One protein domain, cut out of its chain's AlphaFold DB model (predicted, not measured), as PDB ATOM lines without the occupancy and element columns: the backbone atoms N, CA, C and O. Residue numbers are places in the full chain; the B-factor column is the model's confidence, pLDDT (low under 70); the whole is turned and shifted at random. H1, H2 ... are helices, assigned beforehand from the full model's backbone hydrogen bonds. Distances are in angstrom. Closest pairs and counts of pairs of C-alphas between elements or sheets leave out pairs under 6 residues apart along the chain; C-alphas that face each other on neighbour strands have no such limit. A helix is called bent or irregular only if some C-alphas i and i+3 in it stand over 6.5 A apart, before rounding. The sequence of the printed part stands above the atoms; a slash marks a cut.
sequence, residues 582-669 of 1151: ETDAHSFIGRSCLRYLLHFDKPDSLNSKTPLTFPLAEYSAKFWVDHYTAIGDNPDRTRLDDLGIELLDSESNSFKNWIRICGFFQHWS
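AT A GLANCE: This is residues 582 to 669 of the 1151 residues of an uncharacterized protein of Lasallia pustulata (UniProt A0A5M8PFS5). Three helices, H1, H3 and H4, run roughly along the long axis with their centres in a triangle, H1 packing on both others, and H5 crosses one end of this group, where H1 ends and H3 begins. At that same end a long link and the four-residue H2 make the turn from H1 back into H3. The printed part has 88 residues, with five named helices in the order H1 H2 H3 H4 H5 and no named strand, and the class is all helix. It is compact, with a radius of gyration of the C-alphas of 13.0 A, and spans 39 by 28 by 19 A.

IN THESE COORDINATES: Begin with the longest helix: find C-alpha 582 at (264.905, 298.679, 395.759), from where H1, residues 582 to 598, runs 24.2 A to C-alpha 598 at (242.799, 305.787, 402.690). Further on, H2 holds residues 610 to 613. H3, residues 617 to 629, runs 19.3 A and is irregular, with C-alphas 622 and 625 7.3 A apart. H4, residues 637 to 647, runs 15.3 A. H5, residues 653 to 668, runs 22.2 A to C-alpha 668 at (240.766, 284.757, 411.348); it is neither bent nor irregular, but only just: C-alphas 664 and 667 are 6.2 A apart.

HOW THE PARTS SIT: Start from H1, the hub, which touches H3, H4 and H5. Its closest C-alphas to H3 are those of Cys 593 and Ser 620, 4.5 A apart; the two helices run opposite ways at a steep tilt of 43 degrees. Look at Arg 591 and Leu 640 for the closest C-alphas of H1 and H4, 5.6 A apart; these helices run the same way at a shallow tilt of 19 degrees. H1 touches H5 with residues 597 to 598 alone, about perpendicular at 78 degrees, the closest C-alphas being those of Leu 598 and Ser 654 at 5.2 A. H3 touches H5 with residues 617 to 622 alone, the C-alphas of Ala 621 and Trp 658 coming closest at 6.0 A; at 72 degrees they are only just about perpendicular. H3 and H4 are close but not clearly touching, their closest C-alphas, of Tyr 628 and Leu 640, 7.6 A apart. H2 touches no helix and is apart from H1, H4 and H5. In H1 and H4 every O i to N i+4 pair is within hydrogen-bond range, against 7 of 9 in H3 and 10 of 12 in H5; H2 is too short for such a pair.

THE WHOLE: The two C-alphas farthest apart are those of Ser 608 and Asp 633, at 39.7 A. The printed part has no cut. The link from H1 to H2, 11 residues, is long. Mean pLDDT of the printed part is 84.0; look for values under 70 at residues 603 to 604, 608 and 664 to 669.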
ATOM      1  N   GLU A 582     265.578 299.214 394.566       88.81
ATOM      2  CA  GLU A 582     264.905 298.679 395.759       88.81
ATOM      3  C   GLU A 582     264.168 299.779 396.535       88.81
ATOM      4  O   GLU A 582     262.991 299.625 396.871       88.81
ATOM      5  N   THR A 583     264.809 300.933 396.741       89.25
ATOM      6  CA  THR A 583     264.195 302.059 397.456       89.25
ATOM      7  C   THR A 583     262.985 302.630 396.718       89.25
ATOM      8  O   THR A 583     261.981 302.952 397.354       89.25
ATOM      9  N   ASP A 584     263.026 302.696 395.381       88.38
ATOM     10  CA  ASP A 584     261.899 303.190 394.579       88.38
ATOM     11  C   ASP A 584     260.718 302.223 394.628       88.38
ATOM     12  O   ASP A 584     259.563 302.645 394.703       88.38
ATOM     13  N   ALA A 585     260.989 300.916 394.612       91.94
ATOM     14  CA  ALA A 585     259.954 299.904 394.737       91.94
ATOM     15  C   ALA A 585     259.311 299.918 396.129       91.94
ATOM     16  O   ALA A 585     258.084 299.914 396.222       91.94
ATOM     17  N   HIS A 586     260.096 300.005 397.209       93.06
ATOM     18  CA  HIS A 586     259.543 300.136 398.559       93.06
ATOM     19  C   HIS A 586     258.727 301.424 398.726       93.06
ATOM     20  O   HIS A 586     257.637 301.368 399.296       93.06
ATOM     21  N   SER A 587     259.189 302.549 398.170       92.62
ATOM     22  CA  SER A 587     258.430 303.807 398.139       92.62
ATOM     23  C   SER A 587     257.110 303.648 397.392       92.62
ATOM     24  O   SER A 587     256.043 303.928 397.943       92.62
ATOM     25  N   PHE A 588     257.146 303.101 396.177       93.31
ATOM     26  CA  PHE A 588     255.952 302.857 395.375       93.31
ATOM     27  C   PHE A 588     254.941 301.950 396.089       93.31
ATOM     28  O   PHE A 588     253.756 302.288 396.162       93.31
ATOM     29  N   ILE A 589     255.395 300.825 396.652       95.25
ATOM     30  CA  ILE A 589     254.535 299.869 397.359       95.25
ATOM     31  C   ILE A 589     253.976 300.498 398.637       95.25
ATOM     32  O   ILE A 589     252.770 300.443 398.857       95.25
ATOM     33  N   GLY A 590     254.809 301.152 399.451       94.88
ATOM     34  CA  GLY A 590     254.374 301.817 400.681       94.88
ATOM     35  C   GLY A 590     253.302 302.876 400.415       94.88
ATOM     36  O   GLY A 590     252.251 302.872 401.057       94.88
ATOM     37  N   ARG A 591     253.513 303.727 399.402       94.19
ATOM     38  CA  ARG A 591     252.537 304.745 398.983       94.19
ATOM     39  C   ARG A 591     251.260 304.115 398.432       94.19
ATOM     40  O   ARG A 591     250.171 304.605 398.719       94.19
ATOM     41  N   SER A 592     251.381 303.017 397.687       94.88
ATOM     42  CA  SER A 592     250.235 302.256 397.180       94.88
ATOM     43  C   SER A 592     249.411 301.653 398.318       94.88
ATOM     44  O   SER A 592     248.193 301.807 398.319       94.88
ATOM     45  N   CYS A 593     250.055 301.047 399.322       95.94
ATOM     46  CA  CYS A 593     249.393 300.517 400.515       95.94
ATOM     47  C   CYS A 593     248.640 301.614 401.276       95.94
ATOM     48  O   CYS A 593     247.465 301.446 401.586       95.94
ATOM     49  N   LEU A 594     249.293 302.750 401.551       94.50
ATOM     50  CA  LEU A 594     248.666 303.868 402.263       94.50
ATOM     51  C   LEU A 594     247.481 304.434 401.479       94.50
ATOM     52  O   LEU A 594     246.398 304.600 402.034       94.50
ATOM     53  N   ARG A 595     247.642 304.644 400.168       93.00
ATOM     54  CA  ARG A 595     246.555 305.117 399.302       93.00
ATOM     55  C   ARG A 595     245.376 304.149 399.277       93.00
ATOM     56  O   ARG A 595     244.224 304.579 399.259       93.00
ATOM     57  N   TYR A 596     245.664 302.853 399.284       92.75
ATOM     58  CA  TYR A 596     244.655 301.809 399.349       92.75
ATOM     59  C   TYR A 596     243.910 301.818 400.691       92.75
ATOM     60  O   TYR A 596     242.691 301.684 400.715       92.75
ATOM     61  N   LEU A 597     244.609 302.040 401.808       92.44
ATOM     62  CA  LEU A 597     243.995 302.143 403.138       92.44
ATOM     63  C   LEU A 597     243.136 303.408 403.297       92.44
ATOM     64  O   LEU A 597     242.051 303.339 403.870       92.44
ATOM     65  N   LEU A 598     243.564 304.533 402.718       92.19
ATOM     66  CA  LEU A 598     242.799 305.787 402.690       92.19
ATOM     67  C   LEU A 598     241.465 305.672 401.931       92.19
ATOM     68  O   LEU A 598     240.554 306.469 402.136       92.19
ATOM     69  N   HIS A 599     241.297 304.654 401.082       89.31
ATOM     70  CA  HIS A 599     240.009 304.379 400.437       89.31
ATOM     71  C   HIS A 599     238.898 304.042 401.452       89.31
ATOM     72  O   HIS A 599     237.713 304.250 401.180       89.31
ATOM     73  N   PHE A 600     239.260 303.536 402.633       88.69
ATOM     74  CA  PHE A 600     238.315 303.092 403.654       88.69
ATOM     75  C   PHE A 600     237.808 304.228 404.561       88.69
ATOM     76  O   PHE A 600     237.372 303.955 405.675       88.69
ATOM     77  N   ASP A 601     237.773 305.482 404.103       87.25
ATOM     78  CA  ASP A 601     237.325 306.633 404.912       87.25
ATOM     79  C   ASP A 601     235.799 306.716 405.143       87.25
ATOM     80  O   ASP A 601     235.297 307.513 405.938       87.25
ATOM     81  N   LYS A 602     235.006 305.880 404.471       82.62
ATOM     82  CA  LYS A 602     233.552 305.864 404.689       82.62
ATOM     83  C   LYS A 602     233.188 305.073 405.955       82.62
ATOM     84  O   LYS A 602     233.724 303.974 406.150       82.62
ATOM     85  N   PRO A 603     232.240 305.563 406.781       63.88
ATOM     86  CA  PRO A 603     231.641 304.741 407.828       63.88
ATOM     87  C   PRO A 603     230.987 303.510 407.170       63.88
ATOM     88  O   PRO A 603     230.344 303.636 406.131       63.88
ATOM     89  N   ASP A 604     231.223 302.317 407.725       64.88
ATOM     90  CA  ASP A 604     230.762 301.006 407.218       64.88
ATOM     91  C   ASP A 604     231.409 300.474 405.920       64.88
ATOM     92  O   ASP A 604     230.877 299.573 405.267       64.88
ATOM     93  N   SER A 605     232.601 300.957 405.557       72.56
ATOM     94  CA  SER A 605     233.374 300.412 404.424       72.56
ATOM     95  C   SER A 605     233.791 298.936 404.599       72.56
ATOM     96  O   SER A 605     234.092 298.250 403.617       72.56
ATOM     97  N   LEU A 606     233.767 298.423 405.834       79.00
ATOM     98  CA  LEU A 606     234.144 297.054 406.185       79.00
ATOM     99  C   LEU A 606     232.914 296.178 406.467       79.00
ATOM    100  O   LEU A 606     232.065 296.504 407.292       79.00
ATOM    101  N   ASN A 607     232.841 295.016 405.818       76.50
ATOM    102  CA  ASN A 607     231.811 294.001 406.027       76.50
ATOM    103  C   ASN A 607     232.381 292.579 405.844       76.50
ATOM    104  O   ASN A 607     233.558 292.384 405.556       76.50
ATOM    105  N   SER A 608     231.542 291.550 405.996       68.25
ATOM    106  CA  SER A 608     231.976 290.145 405.901       68.25
ATOM    107  C   SER A 608     232.518 289.731 404.526       68.25
ATOM    108  O   SER A 608     233.194 288.709 404.431       68.25
ATOM    109  N   LYS A 609     232.235 290.498 403.467       73.44
ATOM    110  CA  LYS A 609     232.735 290.272 402.105       73.44
ATOM    111  C   LYS A 609     233.990 291.084 401.785       73.44
ATOM    112  O   LYS A 609     234.575 290.842 400.734       73.44
ATOM    113  N   THR A 610     234.431 291.983 402.669       77.75
ATOM    114  CA  THR A 610     235.615 292.833 402.458       77.75
ATOM    115  C   THR A 610     236.858 292.072 401.982       77.75
ATOM    116  O   THR A 610     237.467 292.542 401.032       77.75
ATOM    117  N   PRO A 611     237.217 290.887 402.511       72.81
ATOM    118  CA  PRO A 611     238.379 290.137 402.010       72.81
ATOM    119  C   PRO A 611     238.252 289.671 400.557       72.81
ATOM    120  O   PRO A 611     239.249 289.520 399.865       72.81
ATOM    121  N   LEU A 612     237.025 289.419 400.092       73.06
ATOM    122  CA  LEU A 612     236.759 288.998 398.715       73.06
ATOM    123  C   LEU A 612     236.727 290.207 397.770       73.06
ATOM    124  O   LEU A 612     237.155 290.121 396.619       73.06
ATOM    125  N   THR A 613     236.208 291.344 398.244       80.25
ATOM    126  CA  THR A 613     236.097 292.571 397.442       80.25
ATOM    127  C   THR A 613     237.392 293.378 397.407       80.25
ATOM    128  O   THR A 613     237.646 294.024 396.397       80.25
ATOM    129  N   PHE A 614     238.215 293.295 398.454       86.12
ATOM    130  CA  PHE A 614     239.486 294.005 398.621       86.12
ATOM    131  C   PHE A 614     240.622 293.043 399.028       86.12
ATOM    132  O   PHE A 614     241.077 293.083 400.178       86.12
ATOM    133  N   PRO A 615     241.059 292.139 398.126       86.50
ATOM    134  CA  PRO A 615     242.143 291.188 398.381       86.50
ATOM    135  C   PRO A 615     243.409 291.811 398.983       86.50
ATOM    136  O   PRO A 615     243.994 291.241 399.902       86.50
ATOM    137  N   LEU A 616     243.816 293.002 398.522       90.94
ATOM    138  CA  LEU A 616     245.060 293.638 398.968       90.94
ATOM    139  C   LEU A 616     244.972 294.278 400.371       90.94
ATOM    140  O   LEU A 616     245.994 294.675 400.934       90.94
ATOM    141  N   ALA A 617     243.780 294.380 400.975       90.19
ATOM    142  CA  ALA A 617     243.577 295.095 402.241       90.19
ATOM    143  C   ALA A 617     244.415 294.534 403.398       90.19
ATOM    144  O   ALA A 617     245.031 295.302 404.138       90.19
ATOM    145  N   GLU A 618     244.468 293.206 403.543       88.38
ATOM    146  CA  GLU A 618     245.240 292.558 404.610       88.38
ATOM    147  C   GLU A 618     246.738 292.821 404.443       88.38
ATOM    148  O   GLU A 618     247.421 293.157 405.413       88.38
ATOM    149  N   TYR A 619     247.248 292.683 403.215       91.88
ATOM    150  CA  TYR A 619     248.649 292.958 402.929       91.88
ATOM    151  C   TYR A 619     248.981 294.414 403.267       91.88
ATOM    152  O   TYR A 619     249.902 294.671 404.043       91.88
ATOM    153  N   SER A 620     248.207 295.356 402.719       94.44
ATOM    154  CA  SER A 620     248.437 296.789 402.896       94.44
ATOM    155  C   SER A 620     248.430 297.173 404.369       94.44
ATOM    156  O   SER A 620     249.360 297.825 404.826       94.44
ATOM    157  N   ALA A 621     247.439 296.712 405.136       91.75
ATOM    158  CA  ALA A 621     247.322 297.028 406.557       91.75
ATOM    159  C   ALA A 621     248.488 296.493 407.397       91.75
ATOM    160  O   ALA A 621     248.901 297.158 408.347       91.75
ATOM    161  N   LYS A 622     249.014 295.315 407.044       88.81
ATOM    162  CA  LYS A 622     250.063 294.635 407.805       88.81
ATOM    163  C   LYS A 622     251.474 295.102 407.450       88.81
ATOM    164  O   LYS A 622     252.299 295.215 408.347       88.81
ATOM    165  N   PHE A 623     251.756 295.338 406.169       91.94
ATOM    166  CA  PHE A 623     253.131 295.465 405.669       91.94
ATOM    167  C   PHE A 623     253.518 296.879 405.223       91.94
ATOM    168  O   PHE A 623     254.685 297.099 404.903       91.94
ATOM    169  N   TRP A 624     252.602 297.861 405.200       94.12
ATOM    170  CA  TRP A 624     252.962 299.230 404.792       94.12
ATOM    171  C   TRP A 624     254.083 299.826 405.657       94.12
ATOM    172  O   TRP A 624     254.960 300.496 405.121       94.12
ATOM    173  N   VAL A 625     254.091 299.524 406.962       91.62
ATOM    174  CA  VAL A 625     255.130 299.946 407.917       91.62
ATOM    175  C   VAL A 625     256.498 299.381 407.533       91.62
ATOM    176  O   VAL A 625     257.497 300.096 407.552       91.62
ATOM    177  N   ASP A 626     256.546 298.124 407.096       90.69
ATOM    178  CA  ASP A 626     257.792 297.495 406.663       90.69
ATOM    179  C   ASP A 626     258.309 298.126 405.365       90.69
ATOM    180  O   ASP A 626     259.514 298.245 405.160       90.69
ATOM    181  N   HIS A 627     257.423 298.521 404.448       92.75
ATOM    182  CA  HIS A 627     257.842 299.270 403.260       92.75
ATOM    183  C   HIS A 627     258.289 300.686 403.620       92.75
ATOM    184  O   HIS A 627     259.263 301.168 403.059       92.75
ATOM    185  N   TYR A 628     257.632 301.320 404.590       91.00
ATOM    186  CA  TYR A 628     257.989 302.644 405.084       91.00
ATOM    187  C   TYR A 628     259.399 302.680 405.695       91.00
ATOM    188  O   TYR A 628     260.170 303.606 405.437       91.00
ATOM    189  N   THR A 629     259.777 301.666 406.470       88.75
ATOM    190  CA  THR A 629     261.106 301.585 407.100       88.75
ATOM    191  C   THR A 629     262.232 301.275 406.109       88.75
ATOM    192  O   THR A 629     263.349 301.740 406.305       88.75
ATOM    193  N   ALA A 630     261.949 300.583 405.000       88.56
ATOM    194  CA  ALA A 630     262.956 300.151 404.020       88.56
ATOM    195  C   ALA A 630     263.509 301.254 403.093       88.56
ATOM    196  O   ALA A 630     264.455 301.020 402.350       88.56
ATOM    197  N   ILE A 631     262.909 302.444 403.083       85.38
ATOM    198  CA  ILE A 631     263.155 303.460 402.043       85.38
ATOM    199  C   ILE A 631     264.399 304.325 402.307       85.38
ATOM    200  O   ILE A 631     264.928 304.916 401.366       85.38
ATOM    201  N   GLY A 632     264.880 304.405 403.554       78.75
ATOM    202  CA  GLY A 632     266.004 305.277 403.922       78.75
ATOM    203  C   GLY A 632     265.787 306.743 403.506       78.75
ATOM    204  O   GLY A 632     264.668 307.255 403.603       78.75
ATOM    205  N   ASP A 633     266.842 307.389 402.991       70.31
ATOM    206  CA  ASP A 633     266.892 308.810 402.586       70.31
ATOM    207  C   ASP A 633     266.321 309.099 401.175       70.31
ATOM    208  O   ASP A 633     266.724 310.051 400.503       70.31
ATOM    209  N   ASN A 634     265.397 308.274 400.673       78.69
ATOM    210  CA  ASN A 634     264.840 308.447 399.328       78.69
ATOM    211  C   ASN A 634     264.136 309.821 399.160       78.69
ATOM    212  O   ASN A 634     263.385 310.235 400.046       78.69
ATOM    213  N   PRO A 635     264.273 310.510 398.008       75.81
ATOM    214  CA  PRO A 635     263.619 311.800 397.759       75.81
ATOM    215  C   PRO A 635     262.086 311.788 397.886       75.81
ATOM    216  O   PRO A 635     261.488 312.797 398.256       75.81
ATOM    217  N   ASP A 636     261.434 310.654 397.606       78.69
ATOM    218  CA  ASP A 636     259.981 310.496 397.737       78.69
ATOM    219  C   ASP A 636     259.519 310.278 399.188       78.69
ATOM    220  O   ASP A 636     258.313 310.163 399.436       78.69
ATOM    221  N   ARG A 637     260.442 310.258 400.162       85.56
ATOM    222  CA  ARG A 637     260.140 310.072 401.587       85.56
ATOM    223  C   ARG A 637     259.059 311.038 402.063       85.56
ATOM    224  O   ARG A 637     258.066 310.584 402.622       85.56
ATOM    225  N   THR A 638     259.165 312.317 401.706       86.06
ATOM    226  CA  THR A 638     258.172 313.347 402.055       86.06
ATOM    227  C   THR A 638     256.758 312.992 401.594       86.06
ATOM    228  O   THR A 638     255.814 313.119 402.366       86.06
ATOM    229  N   ARG A 639     256.592 312.483 400.365       88.00
ATOM    230  CA  ARG A 639     255.267 312.114 399.833       88.00
ATOM    231  C   ARG A 639     254.667 310.922 400.567       88.00
ATOM    232  O   ARG A 639     253.454 310.839 400.739       88.00
ATOM    233  N   LEU A 640     255.509 309.965 400.945       89.75
ATOM    234  CA  LEU A 640     255.084 308.827 401.750       89.75
ATOM    235  C   LEU A 640     254.710 309.265 403.169       89.75
ATOM    236  O   LEU A 640     253.712 308.791 403.704       89.75
ATOM    237  N   ASP A 641     255.482 310.179 403.751       90.38
ATOM    238  CA  ASP A 641     255.190 310.758 405.054       90.38
ATOM    239  C   ASP A 641     253.848 311.488 405.041       90.38
ATOM    240  O   ASP A 641     253.031 311.241 405.920       90.38
ATOM    241  N   ASP A 642     253.570 312.300 404.018       90.94
ATOM    242  CA  ASP A 642     252.292 313.008 403.872       90.94
ATOM    243  C   ASP A 642     251.095 312.045 403.865       90.94
ATOM    244  O   ASP A 642     250.126 312.268 404.590       90.94
ATOM    245  N   LEU A 643     251.186 310.940 403.114       93.06
ATOM    246  CA  LEU A 643     250.160 309.888 403.101       93.06
ATOM    247  C   LEU A 643     250.051 309.158 404.441       93.06
ATOM    248  O   LEU A 643     248.955 308.777 404.850       93.06
ATOM    249  N   GLY A 644     251.181 308.938 405.115       93.25
ATOM    250  CA  GLY A 644     251.212 308.335 406.441       93.25
ATOM    251  C   GLY A 644     250.476 309.213 407.445       93.25
ATOM    252  O   GLY A 644     249.619 308.723 408.170       93.25
ATOM    253  N   ILE A 645     250.744 310.520 407.434       92.94
ATOM    254  CA  ILE A 645     250.059 311.483 408.297       92.94
ATOM    255  C   ILE A 645     248.567 311.593 407.948       92.94
ATOM    256  O   ILE A 645     247.756 311.669 408.862       92.94
ATOM    257  N   GLU A 646     248.191 311.553 406.664       92.75
ATOM    258  CA  GLU A 646     246.781 311.520 406.236       92.75
ATOM    259  C   GLU A 646     246.051 310.290 406.800       92.75
ATOM    260  O   GLU A 646     244.941 310.406 407.316       92.75
ATOM    261  N   LEU A 647     246.687 309.111 406.775       93.19
ATOM    262  CA  LEU A 647     246.116 307.891 407.354       93.19
ATOM    263  C   LEU A 647     246.007 307.966 408.882       93.19
ATOM    264  O   LEU A 647     245.130 307.326 409.454       93.19
ATOM    265  N   LEU A 648     246.909 308.699 409.534       91.75
ATOM    266  CA  LEU A 648     247.017 308.824 410.988       91.75
ATOM    267  C   LEU A 648     246.193 309.982 411.559       91.75
ATOM    268  O   LEU A 648     246.356 310.323 412.729       91.75
ATOM    269  N   ASP A 649     245.300 310.574 410.772       88.50
ATOM    270  CA  ASP A 649     244.305 311.498 411.296       88.50
ATOM    271  C   ASP A 649     243.331 310.747 412.222       88.50
ATOM    272  O   ASP A 649     242.570 309.875 411.794       88.50
ATOM    273  N   SER A 650     243.348 311.092 413.515       78.12
ATOM    274  CA  SER A 650     242.494 310.473 414.537       78.12
ATOM    275  C   SER A 650     240.997 310.656 414.274       78.12
ATOM    276  O   SER A 650     240.176 309.857 414.745       78.12
ATOM    277  N   GLU A 651     240.619 311.705 413.541       80.69
ATOM    278  CA  GLU A 651     239.222 311.972 413.207       80.69
ATOM    279  C   GLU A 651     238.755 311.121 412.019       80.69
ATOM    280  O   GLU A 651     237.605 310.660 412.018       80.69
ATOM    281  N   SER A 652     239.660 310.806 411.084       85.44
ATOM    282  CA  SER A 652     239.381 310.014 409.883       85.44
ATOM    283  C   SER A 652     238.888 308.599 410.211       85.44
ATOM    284  O   SER A 652     239.327 307.932 411.157       85.44
ATOM    285  N   ASN A 653     237.961 308.088 409.393       87.06
ATOM    286  CA  ASN A 653     237.579 306.680 409.492       87.06
ATOM    287  C   ASN A 653     238.632 305.767 408.864       87.06
ATOM    288  O   ASN A 653     238.638 304.583 409.190       87.06
ATOM    289  N   SER A 654     239.520 306.285 408.009       90.06
ATOM    290  CA  SER A 654     240.623 305.520 407.415       90.06
ATOM    291  C   SER A 654     241.531 304.941 408.493       90.06
ATOM    292  O   SER A 654     241.787 303.738 408.481       90.06
ATOM    293  N   PHE A 655     241.923 305.754 409.483       89.12
ATOM    294  CA  PHE A 655     242.690 305.306 410.648       89.12
ATOM    295  C   PHE A 655     241.966 304.175 411.393       89.12
ATOM    296  O   PHE A 655     242.481 303.068 411.555       89.12
ATOM    297  N   LYS A 656     240.711 304.425 411.783       85.81
ATOM    298  CA  LYS A 656     239.879 303.477 412.545       85.81
ATOM    299  C   LYS A 656     239.671 302.168 411.778       85.81
ATOM    300  O   LYS A 656     239.703 301.084 412.360       85.81
ATOM    301  N   ASN A 657     239.467 302.249 410.466       87.50
ATOM    302  CA  ASN A 657     239.268 301.091 409.606       87.50
ATOM    303  C   ASN A 657     240.575 300.345 409.320       87.50
ATOM    304  O   ASN A 657     240.536 299.120 409.262       87.50
ATOM    305  N   TRP A 658     241.728 301.015 409.252       89.75
ATOM    306  CA  TRP A 658     243.031 300.346 409.227       89.75
ATOM    307  C   TRP A 658     243.232 299.469 410.473       89.75
ATOM    308  O   TRP A 658     243.513 298.277 410.337       89.75
ATOM    309  N   ILE A 659     242.973 300.001 411.674       84.62
ATOM    310  CA  ILE A 659     243.052 299.224 412.925       84.62
ATOM    311  C   ILE A 659     242.068 298.043 412.914       84.62
ATOM    312  O   ILE A 659     242.429 296.913 413.256       84.62
ATOM    313  N   ARG A 660     240.832 298.260 412.447       82.56
ATOM    314  CA  ARG A 660     239.835 297.184 412.301       82.56
ATOM    315  C   ARG A 660     240.273 296.108 411.312       82.56
ATOM    316  O   ARG A 660     240.053 294.934 411.596       82.56
ATOM    317  N   ILE A 661     240.889 296.471 410.185       84.94
ATOM    318  CA  ILE A 661     241.439 295.517 409.211       84.94
ATOM    319  C   ILE A 661     242.511 294.656 409.893       84.94
ATOM    320  O   ILE A 661     242.427 293.428 409.836       84.94
ATOM    321  N   CYS A 662     243.453 295.269 410.617       79.75
ATOM    322  CA  CYS A 662     244.476 294.544 411.376       79.75
ATOM    323  C   CYS A 662     243.856 293.515 412.343       79.75
ATOM    324  O   CYS A 662     244.209 292.332 412.299       79.75
ATOM    325  N   GLY A 663     242.877 293.922 413.160       70.69
ATOM    326  CA  GLY A 663     242.201 293.027 414.109       70.69
ATOM    327  C   GLY A 663     241.325 291.955 413.444       70.69
ATOM    328  O   GLY A 663     241.281 290.801 413.883       70.69
ATOM    329  N   PHE A 664     240.645 292.290 412.345       65.12
ATOM    330  CA  PHE A 664     239.785 291.366 411.607       65.12
ATOM    331  C   PHE A 664     240.569 290.140 411.101       65.12
ATOM    332  O   PHE A 664     240.119 289.001 411.273       65.12
ATOM    333  N   PHE A 665     241.778 290.353 410.568       59.31
ATOM    334  CA  PHE A 665     242.601 289.298 409.963       59.31
ATOM    335  C   PHE A 665     243.517 288.544 410.950       59.31
ATOM    336  O   PHE A 665     243.715 287.331 410.795       59.31
ATOM    337  N   GLN A 666     244.001 289.188 412.024       54.84
ATOM    338  CA  GLN A 666     244.809 288.521 413.064       54.84
ATOM    339  C   GLN A 666     244.070 287.353 413.747       54.84
ATOM    340  O   GLN A 666     244.664 286.315 414.052       54.84
ATOM    341  N   HIS A 667     242.758 287.475 413.941       45.81
ATOM    342  CA  HIS A 667     241.949 286.454 414.612       45.81
ATOM    343  C   HIS A 667     241.330 285.421 413.656       45.81
ATOM    344  O   HIS A 667     241.110 284.283 414.073       45.81
ATOM    345  N   TRP A 668     241.104 285.759 412.376       42.69
ATOM    346  CA  TRP A 668     240.766 284.757 411.348       42.69
ATOM    347  C   TRP A 668     241.884 283.710 411.244       42.69
ATOM    348  O   TRP A 668     241.633 282.509 411.201       42.69
ATOM    349  N   SER A 669     243.131 284.174 411.331       39.38
ATOM    350  CA  SER A 669     244.341 283.356 411.327       39.38
ATOM    351  C   SER A 669     244.475 282.389 412.514       39.38
ATOM    352  O   SER A 669     245.125 281.352 412.370       39.38
TER     353      SER A 669